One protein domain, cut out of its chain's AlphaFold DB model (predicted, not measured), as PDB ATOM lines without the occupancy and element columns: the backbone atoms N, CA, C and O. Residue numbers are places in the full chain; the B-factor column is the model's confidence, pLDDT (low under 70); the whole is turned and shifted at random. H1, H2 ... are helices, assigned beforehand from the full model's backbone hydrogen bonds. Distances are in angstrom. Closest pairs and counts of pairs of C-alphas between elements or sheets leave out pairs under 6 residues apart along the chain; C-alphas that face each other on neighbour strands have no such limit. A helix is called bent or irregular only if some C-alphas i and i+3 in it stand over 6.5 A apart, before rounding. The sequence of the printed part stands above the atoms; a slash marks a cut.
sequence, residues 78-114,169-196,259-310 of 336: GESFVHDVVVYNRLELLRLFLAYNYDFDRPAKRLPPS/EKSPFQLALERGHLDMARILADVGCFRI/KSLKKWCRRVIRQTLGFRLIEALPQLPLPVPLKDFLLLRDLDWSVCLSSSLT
ATOM      1  N   GLY A  78     146.019 159.735 139.146       79.81
ATOM      2  CA  GLY A  78     145.629 159.739 140.551       79.81
ATOM      3  C   GLY A  78     145.575 158.346 141.179       79.81
ATOM      4  O   GLY A  78     144.983 158.171 142.241       79.81
ATOM      5  N   GLU A  79     146.163 157.343 140.537       82.75
ATOM      6  CA  GLU A  79     146.229 155.967 141.024       82.75
ATOM      7  C   GLU A  79     147.455 155.804 141.920       82.75
ATOM      8  O   GLU A  79     148.522 156.340 141.631       82.75
ATOM      9  N   SER A  80     147.286 155.102 143.038       84.62
ATOM     10  CA  SER A  80     148.392 154.744 143.928       84.62
ATOM     11  C   SER A  80     148.964 153.375 143.570       84.62
ATOM     12  O   SER A  80     148.249 152.532 143.047       84.62
ATOM     13  N   PHE A  81     150.196 153.058 143.967       84.81
ATOM     14  CA  PHE A  81     150.730 151.696 143.835       84.81
ATOM     15  C   PHE A  81     149.833 150.627 144.503       84.81
ATOM     16  O   PHE A  81     149.805 149.482 144.063       84.81
ATOM     17  N   VAL A  82     149.041 150.983 145.528       85.38
ATOM     18  CA  VAL A  82     148.024 150.088 146.123       85.38
ATOM     19  C   VAL A  82     146.944 149.700 145.106       85.38
ATOM     20  O   VAL A  82     146.476 148.562 145.109       85.38
ATOM     21  N   HIS A  83     146.566 150.620 144.214       84.06
ATOM     22  CA  HIS A  83     145.680 150.329 143.088       84.06
ATOM     23  C   HIS A  83     146.290 149.251 142.196       84.06
ATOM     24  O   HIS A  83     145.625 148.260 141.913       84.06
ATOM     25  N   ASP A  84     147.563 149.394 141.823       86.88
ATOM     26  CA  ASP A  84     148.255 148.438 140.954       86.88
ATOM     27  C   ASP A  84     148.329 147.041 141.586       86.88
ATOM     28  O   ASP A  84     148.056 146.045 140.914       86.88
ATOM     29  N   VAL A  85     148.600 146.942 142.893       89.31
ATOM     30  CA  VAL A  85     148.565 145.657 143.623       89.31
ATOM     31  C   VAL A  85     147.220 144.962 143.437       89.31
ATOM     32  O   VAL A  85     147.182 143.760 143.163       89.31
ATOM     33  N   VAL A  86     146.127 145.720 143.561       87.38
ATOM     34  CA  VAL A  86     144.776 145.176 143.454       87.38
ATOM     35  C   VAL A  86     144.399 144.849 142.017       87.38
ATOM     36  O   VAL A  86     143.868 143.771 141.760       87.38
ATOM     37  N   VAL A  87     144.699 145.738 141.071       86.12
ATOM     38  CA  VAL A  87     144.389 145.560 139.646       86.12
ATOM     39  C   VAL A  87     145.136 144.376 139.050       86.12
ATOM     40  O   VAL A  87     144.552 143.635 138.263       86.12
ATOM     41  N   TYR A  88     146.393 144.163 139.438       86.44
ATOM     42  CA  TYR A  88     147.213 143.063 138.930       86.44
ATOM     43  C   TYR A  88     147.169 141.802 139.812       86.44
ATOM     44  O   TYR A  88     147.951 140.881 139.582       86.44
ATOM     45  N   ASN A  89     146.280 141.750 140.814       88.25
ATOM     46  CA  ASN A  89     146.110 140.625 141.744       88.25
ATOM     47  C   ASN A  89     147.427 140.143 142.396       88.25
ATOM     48  O   ASN A  89     147.698 138.945 142.491       88.25
ATOM     49  N   ARG A  90     148.295 141.069 142.820       88.56
ATOM     50  CA  ARG A  90     149.625 140.739 143.363       88.56
ATOM     51  C   ARG A  90     149.545 140.402 144.853       88.56
ATOM     52  O   ARG A  90     149.848 141.235 145.704       88.56
ATOM     53  N   LEU A  91     149.142 139.174 145.175       87.25
ATOM     54  CA  LEU A  91     148.936 138.722 146.562       87.25
ATOM     55  C   LEU A  91     150.196 138.803 147.437       87.25
ATOM     56  O   LEU A  91     150.099 139.177 148.603       87.25
ATOM     57  N   GLU A  92     151.378 138.526 146.883       86.56
ATOM     58  CA  GLU A  92     152.640 138.663 147.627       86.56
ATOM     59  C   GLU A  92     152.953 140.120 147.984       86.56
ATOM     60  O   GLU A  92     153.341 140.418 149.113       86.56
ATOM     61  N   LEU A  93     152.711 141.055 147.059       89.38
ATOM     62  CA  LEU A  93     152.850 142.481 147.353       89.38
ATOM     63  C   LEU A  93     151.814 142.943 148.377       89.38
ATOM     64  O   LEU A  93     152.149 143.705 149.278       89.38
ATOM     65  N   LEU A  94     150.576 142.450 148.291       89.88
ATOM     66  CA  LEU A  94     149.559 142.706 149.310       89.88
ATOM     67  C   LEU A  94     150.033 142.233 150.691       89.88
ATOM     68  O   LEU A  94     149.927 142.985 151.659       89.88
ATOM     69  N   ARG A  95     150.593 141.020 150.781       86.69
ATOM     70  CA  ARG A  95     151.155 140.467 152.020       86.69
ATOM     71  C   ARG A  95     152.275 141.350 152.566       86.69
ATOM     72  O   ARG A  95     152.261 141.682 153.750       86.69
ATOM     73  N   LEU A  96     153.197 141.768 151.701       87.31
ATOM     74  CA  LEU A  96     154.306 142.655 152.047       87.31
ATOM     75  C   LEU A  96     153.805 143.994 152.606       87.31
ATOM     76  O   LEU A  96     154.163 144.383 153.716       87.31
ATOM     77  N   PHE A  97     152.922 144.685 151.888       87.75
ATOM     78  CA  PHE A  97     152.375 145.967 152.334       87.75
ATOM     79  C   PHE A  97     151.543 145.829 153.621       87.75
ATOM     80  O   PHE A  97     151.598 146.680 154.507       87.75
ATOM     81  N   LEU A  98     150.814 144.732 153.814       86.50
ATOM     82  CA  LEU A  98     150.129 144.486 155.085       86.50
ATOM     83  C   LEU A  98     151.106 144.238 156.243       86.50
ATOM     84  O   LEU A  98     150.828 144.662 157.368       86.50
ATOM     85  N   ALA A  99     152.258 143.616 155.991       84.25
ATOM     86  CA  ALA A  99     153.304 143.446 157.000       84.25
ATOM     87  C   ALA A  99     153.906 144.794 157.437       84.25
ATOM     88  O   ALA A  99     154.072 145.025 158.633       84.25
ATOM     89  N   TYR A 100     154.104 145.726 156.498       82.94
ATOM     90  CA  TYR A 100     154.489 147.122 156.774       82.94
ATOM     91  C   TYR A 100     153.346 147.991 157.342       82.94
ATOM     92  O   TYR A 100     153.516 149.188 157.561       82.94
ATOM     93  N   ASN A 101     152.182 147.394 157.611       83.94
ATOM     94  CA  ASN A 101     151.004 148.050 158.174       83.94
ATOM     95  C   ASN A 101     150.457 149.221 157.340       83.94
ATOM     96  O   ASN A 101     150.024 150.242 157.878       83.94
ATOM     97  N   TYR A 102     150.448 149.059 156.017       82.56
ATOM     98  CA  TYR A 102     149.816 150.018 155.118       82.56
ATOM     99  C   TYR A 102     148.301 150.101 155.330       82.56
ATOM    100  O   TYR A 102     147.621 149.095 155.544       82.56
ATOM    101  N   ASP A 103     147.773 151.320 155.225       75.94
ATOM    102  CA  ASP A 103     146.344 151.594 155.336       75.94
ATOM    103  C   ASP A 103     145.639 151.412 153.982       75.94
ATOM    104  O   ASP A 103     145.625 152.308 153.134       75.94
ATOM    105  N   PHE A 104     145.039 150.236 153.790       76.81
ATOM    106  CA  PHE A 104     144.244 149.887 152.606       76.81
ATOM    107  C   PHE A 104     142.786 150.383 152.676       76.81
ATOM    108  O   PHE A 104     141.991 150.054 151.799       76.81
ATOM    109  N   ASP A 105     142.397 151.175 153.685       70.94
ATOM    110  CA  ASP A 105     141.094 151.865 153.673       70.94
ATOM    111  C   ASP A 105     141.097 153.128 152.809       70.94
ATOM    112  O   ASP A 105     140.037 153.691 152.493       70.94
ATOM    113  N   ARG A 106     142.289 153.606 152.451       69.69
ATOM    114  CA  ARG A 106     142.444 154.771 151.593       69.69
ATOM    115  C   ARG A 106     141.965 154.440 150.180       69.69
ATOM    116  O   ARG A 106     142.186 153.330 149.696       69.69
ATOM    117  N   PRO A 107     141.303 155.395 149.511       68.25
ATOM    118  CA  PRO A 107     140.892 155.211 148.129       68.25
ATOM    119  C   PRO A 107     142.105 154.884 147.254       68.25
ATOM    120  O   PRO A 107     143.132 155.563 147.322       68.25
ATOM    121  N   ALA A 108     141.970 153.854 146.416       66.88
ATOM    122  CA  ALA A 108     143.032 153.437 145.500       66.88
ATOM    123  C   ALA A 108     143.328 154.517 144.443       66.88
ATOM    124  O   ALA A 108     144.457 154.645 143.969       66.88
ATOM    125  N   LYS A 109     142.299 155.301 144.102       69.12
ATOM    126  CA  LYS A 109     142.333 156.377 143.117       69.12
ATOM    127  C   LYS A 109     141.834 157.669 143.750       69.12
ATOM    128  O   LYS A 109     140.733 157.694 144.295       69.12
ATOM    129  N   ARG A 110     142.636 158.724 143.664       67.88
ATOM    130  CA  ARG A 110     142.296 160.090 144.064       67.88
ATOM    131  C   ARG A 110     142.093 160.933 142.809       67.88
ATOM    132  O   ARG A 110     142.723 160.685 141.787       67.88
ATOM    133  N   LEU A 111     141.244 161.953 142.870       63.28
ATOM    134  CA  LEU A 111     141.210 162.961 141.806       63.28
ATOM    135  C   LEU A 111     142.555 163.710 141.757       63.28
ATOM    136  O   LEU A 111     143.051 164.128 142.810       63.28
ATOM    137  N   PRO A 112     143.160 163.897 140.569       56.91
ATOM    138  CA  PRO A 112     144.372 164.690 140.458       56.91
ATOM    139  C   PRO A 112     144.075 166.132 140.911       56.91
ATOM    140  O   PRO A 112     142.983 166.641 140.640       56.91
ATOM    141  N   PRO A 113     145.024 166.816 141.577       53.62
ATOM    142  CA  PRO A 113     144.836 168.191 142.049       53.62
ATOM    143  C   PRO A 113     144.330 169.168 140.974       53.62
ATOM    144  O   PRO A 113     143.592 170.094 141.299       53.62
ATOM    145  N   SER A 114     144.646 168.922 139.697       52.25
ATOM    146  CA  SER A 114     144.180 169.703 138.543       52.25
ATOM    147  C   SER A 114     142.656 169.716 138.355       52.25
ATOM    148  O   SER A 114     142.122 170.694 137.845       52.25
ATOM    149  N   GLU A 169     135.324 157.433 144.883       60.34
ATOM    150  CA  GLU A 169     136.634 156.800 144.918       60.34
ATOM    151  C   GLU A 169     136.483 155.322 145.327       60.34
ATOM    152  O   GLU A 169     135.961 155.009 146.402       60.34
ATOM    153  N   LYS A 170     136.902 154.393 144.459       64.06
ATOM    154  CA  LYS A 170     136.742 152.958 144.716       64.06
ATOM    155  C   LYS A 170     137.684 152.523 145.838       64.06
ATOM    156  O   LYS A 170     138.902 152.694 145.751       64.06
ATOM    157  N   SER A 171     137.110 151.939 146.890       75.94
ATOM    158  CA  SER A 171     137.876 151.247 147.929       75.94
ATOM    159  C   SER A 171     138.659 150.081 147.300       75.94
ATOM    160  O   SER A 171     138.097 149.394 146.441       75.94
ATOM    161  N   PRO A 172     139.910 149.805 147.717       80.31
ATOM    162  CA  PRO A 172     140.676 148.638 147.269       80.31
ATOM    163  C   PRO A 172     139.888 147.321 147.360       80.31
ATOM    164  O   PRO A 172     139.977 146.480 146.469       80.31
ATOM    165  N   PHE A 173     139.046 147.170 148.388       80.56
ATOM    166  CA  PHE A 173     138.158 146.015 148.534       80.56
ATOM    167  C   PHE A 173     137.103 145.936 147.426       80.56
ATOM    168  O   PHE A 173     136.936 144.887 146.808       80.56
ATOM    169  N   GLN A 174     136.441 147.054 147.116       76.56
ATOM    170  CA  GLN A 174     135.464 147.124 146.025       76.56
ATOM    171  C   GLN A 174     136.123 146.834 144.672       76.56
ATOM    172  O   GLN A 174     135.572 146.103 143.853       76.56
ATOM    173  N   LEU A 175     137.326 147.365 144.454       79.50
ATOM    174  CA  LEU A 175     138.087 147.151 143.227       79.50
ATOM    175  C   LEU A 175     138.476 145.676 143.039       79.50
ATOM    176  O   LEU A 175     138.351 145.151 141.933       79.50
ATOM    177  N   ALA A 176     138.896 144.993 144.110       83.44
ATOM    178  CA  ALA A 176     139.197 143.561 144.071       83.44
ATOM    179  C   ALA A 176     137.965 142.739 143.659       83.44
ATOM    180  O   ALA A 176     138.071 141.796 142.877       83.44
ATOM    181  N   LEU A 177     136.786 143.125 144.143       80.25
ATOM    182  CA  LEU A 177     135.530 142.434 143.860       80.25
ATOM    183  C   LEU A 177     135.037 142.657 142.433       80.25
ATOM    184  O   LEU A 177     134.662 141.695 141.771       80.25
ATOM    185  N   GLU A 178     135.094 143.892 141.937       76.69
ATOM    186  CA  GLU A 178     134.758 144.211 140.543       76.69
ATOM    187  C   GLU A 178     135.634 143.447 139.543       76.69
ATOM    188  O   GLU A 178     135.180 143.098 138.456       76.69
ATOM    189  N   ARG A 179     136.887 143.168 139.917       77.31
ATOM    190  CA  ARG A 179     137.834 142.384 139.114       77.31
ATOM    191  C   ARG A 179     137.726 140.872 139.330       77.31
ATOM    192  O   ARG A 179     138.362 140.118 138.603       77.31
ATOM    193  N   GLY A 180     136.936 140.413 140.303       79.44
ATOM    194  CA  GLY A 180     136.792 138.991 140.631       79.44
ATOM    195  C   GLY A 180     137.967 138.391 141.416       79.44
ATOM    196  O   GLY A 180     138.087 137.170 141.497       79.44
ATOM    197  N   HIS A 181     138.826 139.212 142.027       85.00
ATOM    198  CA  HIS A 181     139.943 138.767 142.865       85.00
ATOM    199  C   HIS A 181     139.440 138.353 144.258       85.00
ATOM    200  O   HIS A 181     139.576 139.081 145.242       85.00
ATOM    201  N   LEU A 182     138.817 137.177 144.340       80.69
ATOM    202  CA  LEU A 182     138.155 136.688 145.555       80.69
ATOM    203  C   LEU A 182     139.110 136.504 146.739       80.69
ATOM    204  O   LEU A 182     138.769 136.899 147.853       80.69
ATOM    205  N   ASP A 183     140.294 135.934 146.509       83.38
ATOM    206  CA  ASP A 183     141.283 135.703 147.572       83.38
ATOM    207  C   ASP A 183     141.783 137.028 148.149       83.38
ATOM    208  O   ASP A 183     141.836 137.216 149.364       83.38
ATOM    209  N   MET A 184     142.042 137.998 147.273       85.19
ATOM    210  CA  MET A 184     142.411 139.352 147.661       85.19
ATOM    211  C   MET A 184     141.300 140.048 148.452       85.19
ATOM    212  O   MET A 184     141.563 140.624 149.507       85.19
ATOM    213  N   ALA A 185     140.054 139.968 147.983       82.38
ATOM    214  CA  ALA A 185     138.910 140.534 148.688       82.38
ATOM    215  C   ALA A 185     138.720 139.882 150.067       82.38
ATOM    216  O   ALA A 185     138.446 140.578 151.044       82.38
ATOM    217  N   ARG A 186     138.921 138.565 150.175       81.94
ATOM    218  CA  ARG A 186     138.867 137.837 151.448       81.94
ATOM    219  C   ARG A 186     139.919 138.344 152.432       81.94
ATOM    220  O   ARG A 186     139.566 138.672 153.562       81.94
ATOM    221  N   ILE A 187     141.170 138.473 151.990       84.75
ATOM    222  CA  ILE A 187     142.268 139.004 152.811       84.75
ATOM    223  C   ILE A 187     141.949 140.431 153.274       84.75
ATOM    224  O   ILE A 187     142.019 140.724 154.467       84.75
ATOM    225  N   LEU A 188     141.533 141.313 152.359       83.94
ATOM    226  CA  LEU A 188     141.171 142.695 152.689       83.94
ATOM    227  C   LEU A 188     140.008 142.758 153.694       83.94
ATOM    228  O   LEU A 188     140.060 143.539 154.648       83.94
ATOM    229  N   ALA A 189     138.995 141.899 153.550       80.94
ATOM    230  CA  ALA A 189     137.886 141.804 154.499       80.94
ATOM    231  C   ALA A 189     138.329 141.319 155.891       80.94
ATOM    232  O   ALA A 189     137.796 141.789 156.898       80.94
ATOM    233  N   ASP A 190     139.288 140.394 155.967       80.12
ATOM    234  CA  ASP A 190     139.787 139.851 157.235       80.12
ATOM    235  C   ASP A 190     140.736 140.799 157.981       80.12
ATOM    236  O   ASP A 190     140.765 140.799 159.217       80.12
ATOM    237  N   VAL A 191     141.473 141.641 157.253       77.81
ATOM    238  CA  VAL A 191     142.260 142.745 157.834       77.81
ATOM    239  C   VAL A 191     141.353 143.894 158.294       77.81
ATOM    240  O   VAL A 191     141.699 144.633 159.215       77.81
ATOM    241  N   GLY A 192     140.157 144.000 157.714       71.62
ATOM    242  CA  GLY A 192     139.161 145.008 158.058       71.62
ATOM    243  C   GLY A 192     139.130 146.209 157.111       71.62
ATOM    244  O   GLY A 192     138.562 147.243 157.456       71.62
ATOM    245  N   CYS A 193     139.710 146.073 155.920       70.38
ATOM    246  CA  CYS A 193     139.809 147.109 154.896       70.38
ATOM    247  C   CYS A 193     138.553 147.137 154.014       70.38
ATOM    248  O   CYS A 193     138.613 146.848 152.825       70.38
ATOM    249  N   PHE A 194     137.386 147.414 154.593       64.38
ATOM    250  CA  PHE A 194     136.095 147.335 153.894       64.38
ATOM    251  C   PHE A 194     135.357 148.671 153.873       64.38
ATOM    252  O   PHE A 194     134.139 148.671 153.971       64.38
ATOM    253  N   ARG A 195     136.044 149.823 153.792       53.09
ATOM    254  CA  ARG A 195     135.391 151.148 153.811       53.09
ATOM    255  C   ARG A 195     134.235 151.250 152.795       53.09
ATOM    256  O   ARG A 195     134.425 151.638 151.648       53.09
ATOM    257  N   ILE A 196     133.026 150.953 153.259       48.91
ATOM    258  CA  ILE A 196     131.758 151.295 152.638       48.91
ATOM    259  C   ILE A 196     131.426 152.622 153.299       48.91
ATOM    260  O   ILE A 196     131.006 152.658 154.457       48.91
ATOM    261  N   LYS A 259     131.666 141.473 160.949       73.75
ATOM    262  CA  LYS A 259     132.947 141.004 161.481       73.75
ATOM    263  C   LYS A 259     132.933 141.090 163.003       73.75
ATOM    264  O   LYS A 259     132.400 142.036 163.582       73.75
ATOM    265  N   SER A 260     133.559 140.109 163.649       82.19
ATOM    266  CA  SER A 260     133.649 140.062 165.107       82.19
ATOM    267  C   SER A 260     134.337 141.308 165.673       82.19
ATOM    268  O   SER A 260     135.232 141.881 165.044       82.19
ATOM    269  N   LEU A 261     133.970 141.690 166.902       84.31
ATOM    270  CA  LEU A 261     134.599 142.804 167.622       84.31
ATOM    271  C   LEU A 261     136.130 142.667 167.650       84.31
ATOM    272  O   LEU A 261     136.842 143.640 167.438       84.31
ATOM    273  N   LYS A 262     136.640 141.436 167.795       85.44
ATOM    274  CA  LYS A 262     138.075 141.127 167.747       85.44
ATOM    275  C   LYS A 262     138.744 141.635 166.455       85.44
ATOM    276  O   LYS A 262     139.828 142.212 166.521       85.44
ATOM    277  N   LYS A 263     138.106 141.458 165.288       84.56
ATOM    278  CA  LYS A 263     138.619 141.941 163.988       84.56
ATOM    279  C   LYS A 263     138.579 143.471 163.892       84.56
ATOM    280  O   LYS A 263     139.534 144.073 163.406       84.56
ATOM    281  N   TRP A 264     137.534 144.105 164.427       82.31
ATOM    282  CA  TRP A 264     137.467 145.567 164.537       82.31
ATOM    283  C   TRP A 264     138.562 146.134 165.444       82.31
ATOM    284  O   TRP A 264     139.239 147.084 165.055       82.31
ATOM    285  N   CYS A 265     138.806 145.523 166.606       86.25
ATOM    286  CA  CYS A 265     139.888 145.925 167.504       86.25
ATOM    287  C   CYS A 265     141.255 145.837 166.816       86.25
ATOM    288  O   CYS A 265     142.040 146.776 166.920       86.25
ATOM    289  N   ARG A 266     141.528 144.761 166.059       86.88
ATOM    290  CA  ARG A 266     142.749 144.659 165.240       86.88
ATOM    291  C   ARG A 266     142.898 145.860 164.319       86.88
ATOM    292  O   ARG A 266     143.974 146.445 164.286       86.88
ATOM    293  N   ARG A 267     141.848 146.206 163.571       84.00
ATOM    294  CA  ARG A 267     141.877 147.329 162.631       84.00
ATOM    295  C   ARG A 267     142.223 148.631 163.342       84.00
ATOM    296  O   ARG A 267     143.157 149.305 162.928       84.00
ATOM    297  N   VAL A 268     141.516 148.948 164.426       85.25
ATOM    298  CA  VAL A 268     141.731 150.190 165.184       85.25
ATOM    299  C   VAL A 268     143.154 150.244 165.741       85.25
ATOM    300  O   VAL A 268     143.840 151.236 165.535       85.25
ATOM    301  N   ILE A 269     143.634 149.167 166.371       86.56
ATOM    302  CA  ILE A 269     144.996 149.109 166.932       86.56
ATOM    303  C   ILE A 269     146.055 149.262 165.833       86.56
ATOM    304  O   ILE A 269     147.050 149.958 166.002       86.56
ATOM    305  N   ARG A 270     145.858 148.622 164.681       86.06
ATOM    306  CA  ARG A 270     146.785 148.747 163.554       86.06
ATOM    307  C   ARG A 270     146.784 150.163 162.981       86.06
ATOM    308  O   ARG A 270     147.855 150.697 162.717       86.06
ATOM    309  N   GLN A 271     145.623 150.796 162.851       83.50
ATOM    310  CA  GLN A 271     145.526 152.186 162.400       83.50
ATOM    311  C   GLN A 271     146.193 153.164 163.375       83.50
ATOM    312  O   GLN A 271     146.868 154.087 162.928       83.50
ATOM    313  N   THR A 272     146.058 152.957 164.689       83.12
ATOM    314  CA  THR A 272     146.672 153.846 165.690       83.12
ATOM    315  C   THR A 272     148.189 153.702 165.760       83.12
ATOM    316  O   THR A 272     148.881 154.694 165.973       83.12
ATOM    317  N   LEU A 273     148.722 152.493 165.562       82.38
ATOM    318  CA  LEU A 273     150.168 152.246 165.575       82.38
ATOM    319  C   LEU A 273     150.863 152.675 164.271       82.38
ATOM    320  O   LEU A 273     152.060 152.970 164.283       82.38
ATOM    321  N   GLY A 274     150.130 152.722 163.153       78.94
ATOM    322  CA  GLY A 274     150.653 153.135 161.849       78.94
ATOM    323  C   GLY A 274     151.889 152.333 161.414       78.94
ATOM    324  O   GLY A 274     152.067 151.173 161.785       78.94
ATOM    325  N   PHE A 275     152.786 152.951 160.649       71.88
ATOM    326  CA  PHE A 275     154.007 152.304 160.138       71.88
ATOM    327  C   PHE A 275     154.965 151.810 161.244       71.88
ATOM    328  O   PHE A 275     155.802 150.947 160.998       71.88
ATOM    329  N   ARG A 276     154.810 152.294 162.486       69.12
ATOM    330  CA  ARG A 276     155.618 151.888 163.650       69.12
ATOM    331  C   ARG A 276     155.124 150.604 164.316       69.12
ATOM    332  O   ARG A 276     155.606 150.261 165.393       69.12
ATOM    333  N   LEU A 277     154.184 149.878 163.703       81.19
ATOM    334  CA  LEU A 277     153.606 148.648 164.255       81.19
ATOM    335  C   LEU A 277     154.679 147.673 164.755       81.19
ATOM    336  O   LEU A 277     154.590 147.204 165.884       81.19
ATOM    337  N   ILE A 278     155.700 147.385 163.946       76.69
ATOM    338  CA  ILE A 278     156.731 146.393 164.291       76.69
ATOM    339  C   ILE A 278     157.595 146.844 165.476       76.69
ATOM    340  O   ILE A 278     157.994 146.014 166.290       76.69
ATOM    341  N   GLU A 279     157.847 148.146 165.610       80.25
ATOM    342  CA  GLU A 279     158.628 148.714 166.714       80.25
ATOM    343  C   GLU A 279     157.810 148.821 168.007       80.25
ATOM    344  O   GLU A 279     158.322 148.585 169.101       80.25
ATOM    345  N   ALA A 280     156.530 149.173 167.886       82.44
ATOM    346  CA  ALA A 280     155.655 149.452 169.016       82.44
ATOM    347  C   ALA A 280     155.012 148.187 169.608       82.44
ATOM    348  O   ALA A 280     154.780 148.120 170.814       82.44
ATOM    349  N   LEU A 281     154.741 147.161 168.795       84.50
ATOM    350  CA  LEU A 281     154.047 145.948 169.236       84.50
ATOM    351  C   LEU A 281     154.768 145.184 170.368       84.50
ATOM    352  O   LEU A 281     154.086 144.733 171.295       84.50
ATOM    353  N   PRO A 282     156.111 145.028 170.363       83.12
ATOM    354  CA  PRO A 282     156.821 144.384 171.465       83.12
ATOM    355  C   PRO A 282     156.639 145.111 172.802       83.12
ATOM    356  O   PRO A 282     156.521 144.435 173.823       83.12
ATOM    357  N   GLN A 283     156.543 146.446 172.772       86.00
ATOM    358  CA  GLN A 283     156.436 147.320 173.949       86.00
ATOM    359  C   GLN A 283     155.049 147.300 174.601       86.00
ATOM    360  O   GLN A 283     154.890 147.721 175.744       86.00
ATOM    361  N   LEU A 284     154.027 146.814 173.893       84.69
ATOM    362  CA  LEU A 284     152.678 146.745 174.439       84.69
ATOM    363  C   LEU A 284     152.559 145.601 175.463       84.69
ATOM    364  O   LEU A 284     153.004 144.476 175.175       84.69
ATOM    365  N   PRO A 285     151.895 145.834 176.614       88.62
ATOM    366  CA  PRO A 285     151.626 144.819 177.633       88.62
ATOM    367  C   PRO A 285     150.478 143.891 177.190       88.62
ATOM    368  O   PRO A 285     149.439 143.789 177.834       88.62
ATOM    369  N   LEU A 286     150.645 143.239 176.036       88.50
ATOM    370  CA  LEU A 286     149.683 142.315 175.443       88.50
ATOM    371  C   LEU A 286     150.212 140.870 175.487       88.50
ATOM    372  O   LEU A 286     151.399 140.650 175.227       88.50
ATOM    373  N   PRO A 287     149.341 139.875 175.731       91.31
ATOM    374  CA  PRO A 287     149.657 138.462 175.548       91.31
ATOM    375  C   PRO A 287     150.185 138.147 174.139       91.31
ATOM    376  O   PRO A 287     149.710 138.714 173.150       91.31
ATOM    377  N   VAL A 288     151.106 137.183 174.037       87.00
ATOM    378  CA  VAL A 288     151.705 136.736 172.760       87.00
ATOM    379  C   VAL A 288     150.653 136.386 171.693       87.00
ATOM    380  O   VAL A 288     150.770 136.905 170.584       87.00
ATOM    381  N   PRO A 289     149.555 135.658 172.000       87.00
ATOM    382  CA  PRO A 289     148.540 135.339 170.992       87.00
ATOM    383  C   PRO A 289     147.840 136.571 170.396       87.00
ATOM    384  O   PRO A 289     147.408 136.552 169.244       87.00
ATOM    385  N   LEU A 290     147.714 137.662 171.164       86.06
ATOM    386  CA  LEU A 290     147.152 138.917 170.655       86.06
ATOM    387  C   LEU A 290     148.165 139.679 169.797       86.06
ATOM    388  O   LEU A 290     147.768 140.295 168.810       86.06
ATOM    389  N   LYS A 291     149.461 139.594 170.121       87.12
ATOM    390  CA  LYS A 291     150.533 140.128 169.268       87.12
ATOM    391  C   LYS A 291     150.561 139.402 167.920       87.12
ATOM    392  O   LYS A 291     150.556 140.059 166.884       87.12
ATOM    393  N   ASP A 292     150.464 138.075 167.922       86.81
ATOM    394  CA  ASP A 292     150.394 137.261 166.701       86.81
ATOM    395  C   ASP A 292     149.163 137.591 165.850       86.81
ATOM    396  O   ASP A 292     149.255 137.755 164.631       86.81
ATOM    397  N   PHE A 293     148.015 137.780 166.506       86.50
ATOM    398  CA  PHE A 293     146.783 138.219 165.860       86.50
ATOM    399  C   PHE A 293     146.906 139.625 165.248       86.50
ATOM    400  O   PHE A 293     146.343 139.884 164.186       86.50
ATOM    401  N   LEU A 294     147.631 140.553 165.877       85.88
ATOM    402  CA  LEU A 294     147.886 141.883 165.309       85.88
ATOM    403  C   LEU A 294     148.890 141.840 164.152       85.88
ATOM    404  O   LEU A 294     148.781 142.660 163.244       85.88
ATOM    405  N   LEU A 295     149.802 140.866 164.142       85.12
ATOM    406  CA  LEU A 295     150.746 140.593 163.053       85.12
ATOM    407  C   LEU A 295     150.140 139.791 161.891       85.12
ATOM    408  O   LEU A 295     150.868 139.439 160.969       85.12
ATOM    409  N   LEU A 296     148.828 139.524 161.915       85.94
ATOM    410  CA  LEU A 296     148.115 138.776 160.872       85.94
ATOM    411  C   LEU A 296     148.643 137.341 160.670       85.94
ATOM    412  O   LEU A 296     148.583 136.804 159.562       85.94
ATOM    413  N   ARG A 297     149.171 136.714 161.732       82.38
ATOM    414  CA  ARG A 297     149.693 135.333 161.693       82.38
ATOM    415  C   ARG A 297     148.604 134.265 161.597       82.38
ATOM    416  O   ARG A 297     148.899 133.120 161.300       82.38
ATOM    417  N   ASP A 298     147.362 134.642 161.863       81.25
ATOM    418  CA  ASP A 298     146.164 133.812 161.741       81.25
ATOM    419  C   ASP A 298     145.625 133.718 160.304       81.25
ATOM    420  O   ASP A 298     144.638 133.024 160.078       81.25
ATOM    421  N   LEU A 299     146.216 134.442 159.346       79.88
ATOM    422  CA  LEU A 299     145.839 134.357 157.938       79.88
ATOM    423  C   LEU A 299     146.629 133.250 157.228       79.88
ATOM    424  O   LEU A 299     147.860 133.275 157.190       79.88
ATOM    425  N   ASP A 300     145.908 132.328 156.588       71.19
ATOM    426  CA  ASP A 300     146.486 131.248 155.782       71.19
ATOM    427  C   ASP A 300     146.904 131.752 154.395       71.19
ATOM    428  O   ASP A 300     146.199 131.598 153.395       71.19
ATOM    429  N   TRP A 301     148.090 132.353 154.317       70.25
ATOM    430  CA  TRP A 301     148.634 132.866 153.055       70.25
ATOM    431  C   TRP A 301     148.941 131.761 152.029       70.25
ATOM    432  O   TRP A 301     148.876 132.008 150.829       70.25
ATOM    433  N   SER A 302     149.236 130.534 152.469       60.62
ATOM    434  CA  SER A 302     149.613 129.402 151.603       60.62
ATOM    435  C   SER A 302     148.505 128.979 150.634       60.62
ATOM    436  O   SER A 302     148.772 128.703 149.462       60.62
ATOM    437  N   VAL A 303     147.251 128.982 151.092       55.78
ATOM    438  CA  VAL A 303     146.084 128.637 150.268       55.78
ATOM    439  C   VAL A 303     145.890 129.679 149.165       55.78
ATOM    440  O   VAL A 303     145.645 129.319 148.017       55.78
ATOM    441  N   CYS A 304     146.097 130.957 149.488       51.03
ATOM    442  CA  CYS A 304     145.954 132.069 148.549       51.03
ATOM    443  C   CYS A 304     147.089 132.146 147.509       51.03
ATOM    444  O   CYS A 304     146.879 132.679 146.426       51.03
ATOM    445  N   LEU A 305     148.276 131.607 147.800       53.47
ATOM    446  CA  LEU A 305     149.441 131.644 146.899       53.47
ATOM    447  C   LEU A 305     149.522 130.439 145.951       53.47
ATOM    448  O   LEU A 305     150.109 130.529 144.869       53.47
ATOM    449  N   SER A 306     148.903 129.316 146.328       44.47
ATOM    450  CA  SER A 306     148.923 128.063 145.560       44.47
ATOM    451  C   SER A 306     148.341 128.180 144.141       44.47
ATOM    452  O   SER A 306     148.776 127.465 143.239       44.47
ATOM    453  N   SER A 307     147.437 129.131 143.900       41.81
ATOM    454  CA  SER A 307     146.838 129.393 142.585       41.81
ATOM    455  C   SER A 307     147.773 130.116 141.600       41.81
ATOM    456  O   SER A 307     147.487 130.126 140.406       41.81
ATOM    457  N   SER A 308     148.906 130.674 142.055       38.56
ATOM    458  CA  SER A 308     149.923 131.320 141.196       38.56
ATOM    459  C   SER A 308     151.154 130.448 140.906       38.56
ATOM    460  O   SER A 308     151.940 130.769 140.016       38.56
ATOM    461  N   LEU A 309     151.338 129.336 141.627       39.34
ATOM    462  CA  LEU A 309     152.545 128.495 141.560       39.34
ATOM    463  C   LEU A 309     152.501 127.387 140.496       39.34
ATOM    464  O   LEU A 309     153.467 126.638 140.354       39.34
ATOM    465  N   THR A 310     151.441 127.288 139.692       34.75
ATOM    466  CA  THR A 310     151.384 126.305 138.596       34.75
ATOM    467  C   THR A 310     152.247 126.665 137.385       34.75
ATOM    468  O   THR A 310     152.334 125.843 136.479       34.75
TER     469      THR A 310
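Overview. This is residues 78 to 114, 169 to 196 and 259 to 310 of the 336 residues of the protein "SOCS box domain-containing protein" of Echinostoma caproni (UniProt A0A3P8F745). Two V-shaped pairs of short helices, H1 with H2 and H3 with H4, are stacked one over the other as a loose four-helix lobe, H1 packing on H3. The bent helix H5 crosses the far end of H4 with its first arm, and its second arm folds back alongside H6 as a second lobe, from which residues 283 to 288 stick out; short H7 is at the first lobe, by the starts of H2 and H4. The printed part has 117 residues with seven named helices, H1 to H7 in chain order, and no named strand: the class is all helix. It is compact, with a radius of gyration of the C-alphas of 14.7 A and spans of 44 by 42 by 25 A.

Arrangement. H1, residues 81 to 87, and H2, residues 91 to 99, touch only at the corner by their tight link; the closest C-alphas, of Val 85 and Leu 94, are 6.5 A apart. H3, residues 172 to 178, touches H1 at a shallow tilt of 21 degrees, the same way, with the C-alphas of Val 86 and Ala 176 closest at 5.8 A. H3 forms a helical hairpin with H4, residues 182 to 191, the closest C-alphas being those of Ala 176 and Ala 185, 5.5 A. H2 and H4 are close but not clearly touching, at a shallow tilt of 7 degrees. H5, residues 261 to 283, was assigned as one helix by its hydrogen bonds but is bent: C-alphas 272 and 275 are 9.3 A apart. Its arms are H5a, residues 261 to 272, and H5b, residues 275 to 283, which is irregular, C-alphas 275 and 278 being 7.7 A apart. H5a, with residues 263 to 267 alone, touches H4 about perpendicular at 79 degrees; the C-alphas of Val 191 and Arg 267 are closest, 6.6 A. H6, residues 288 to 294, touches residues 266 to 270 of H5a, closest at Arg 266 and Leu 294, C-alphas 5.8 A apart. H5b and H6 are close but not clearly touching, opposite ways at a shallow tilt of 12 degrees. H7, residues 301 to 305, only just touches H2, with 3 pairs of C-alphas within 8 A, closest at Leu 91 and Leu 305, 7.1 A. Each O i to N i+4 pair is within hydrogen-bond range in H1, H2, H3, H4, H5a, H6 and H7; H5b has 2 of 5, and 3 of 6 O i to N i+3 pairs.

Along the chain. H1 begins at C-alpha 81, (150.730, 151.696, 143.835). H2 measures 12.3 A, H4 14.3 A, H5a 16.5 A and H5b 14.9 A from first to last C-alpha; H1 and H6 each 9.8 A, H3 10.0 A and H7 6.3 A. H7 ends at C-alpha 305, (149.441, 131.644, 146.899).

Size, cuts and confidence. The C-alphas farthest apart, of Ser 114 and Pro 287, are 48.7 A apart. Residues 115 to 168 and 197 to 258 are not printed; the C-alpha gaps across these cuts are 16.3 A and 13.6 A. Of the links printed whole, no link is long. Mean pLDDT of the printed part is 77.4; it is under 70 at residues 106 to 114, 169 to 170, 194 to 196, 276 and 302 to 310.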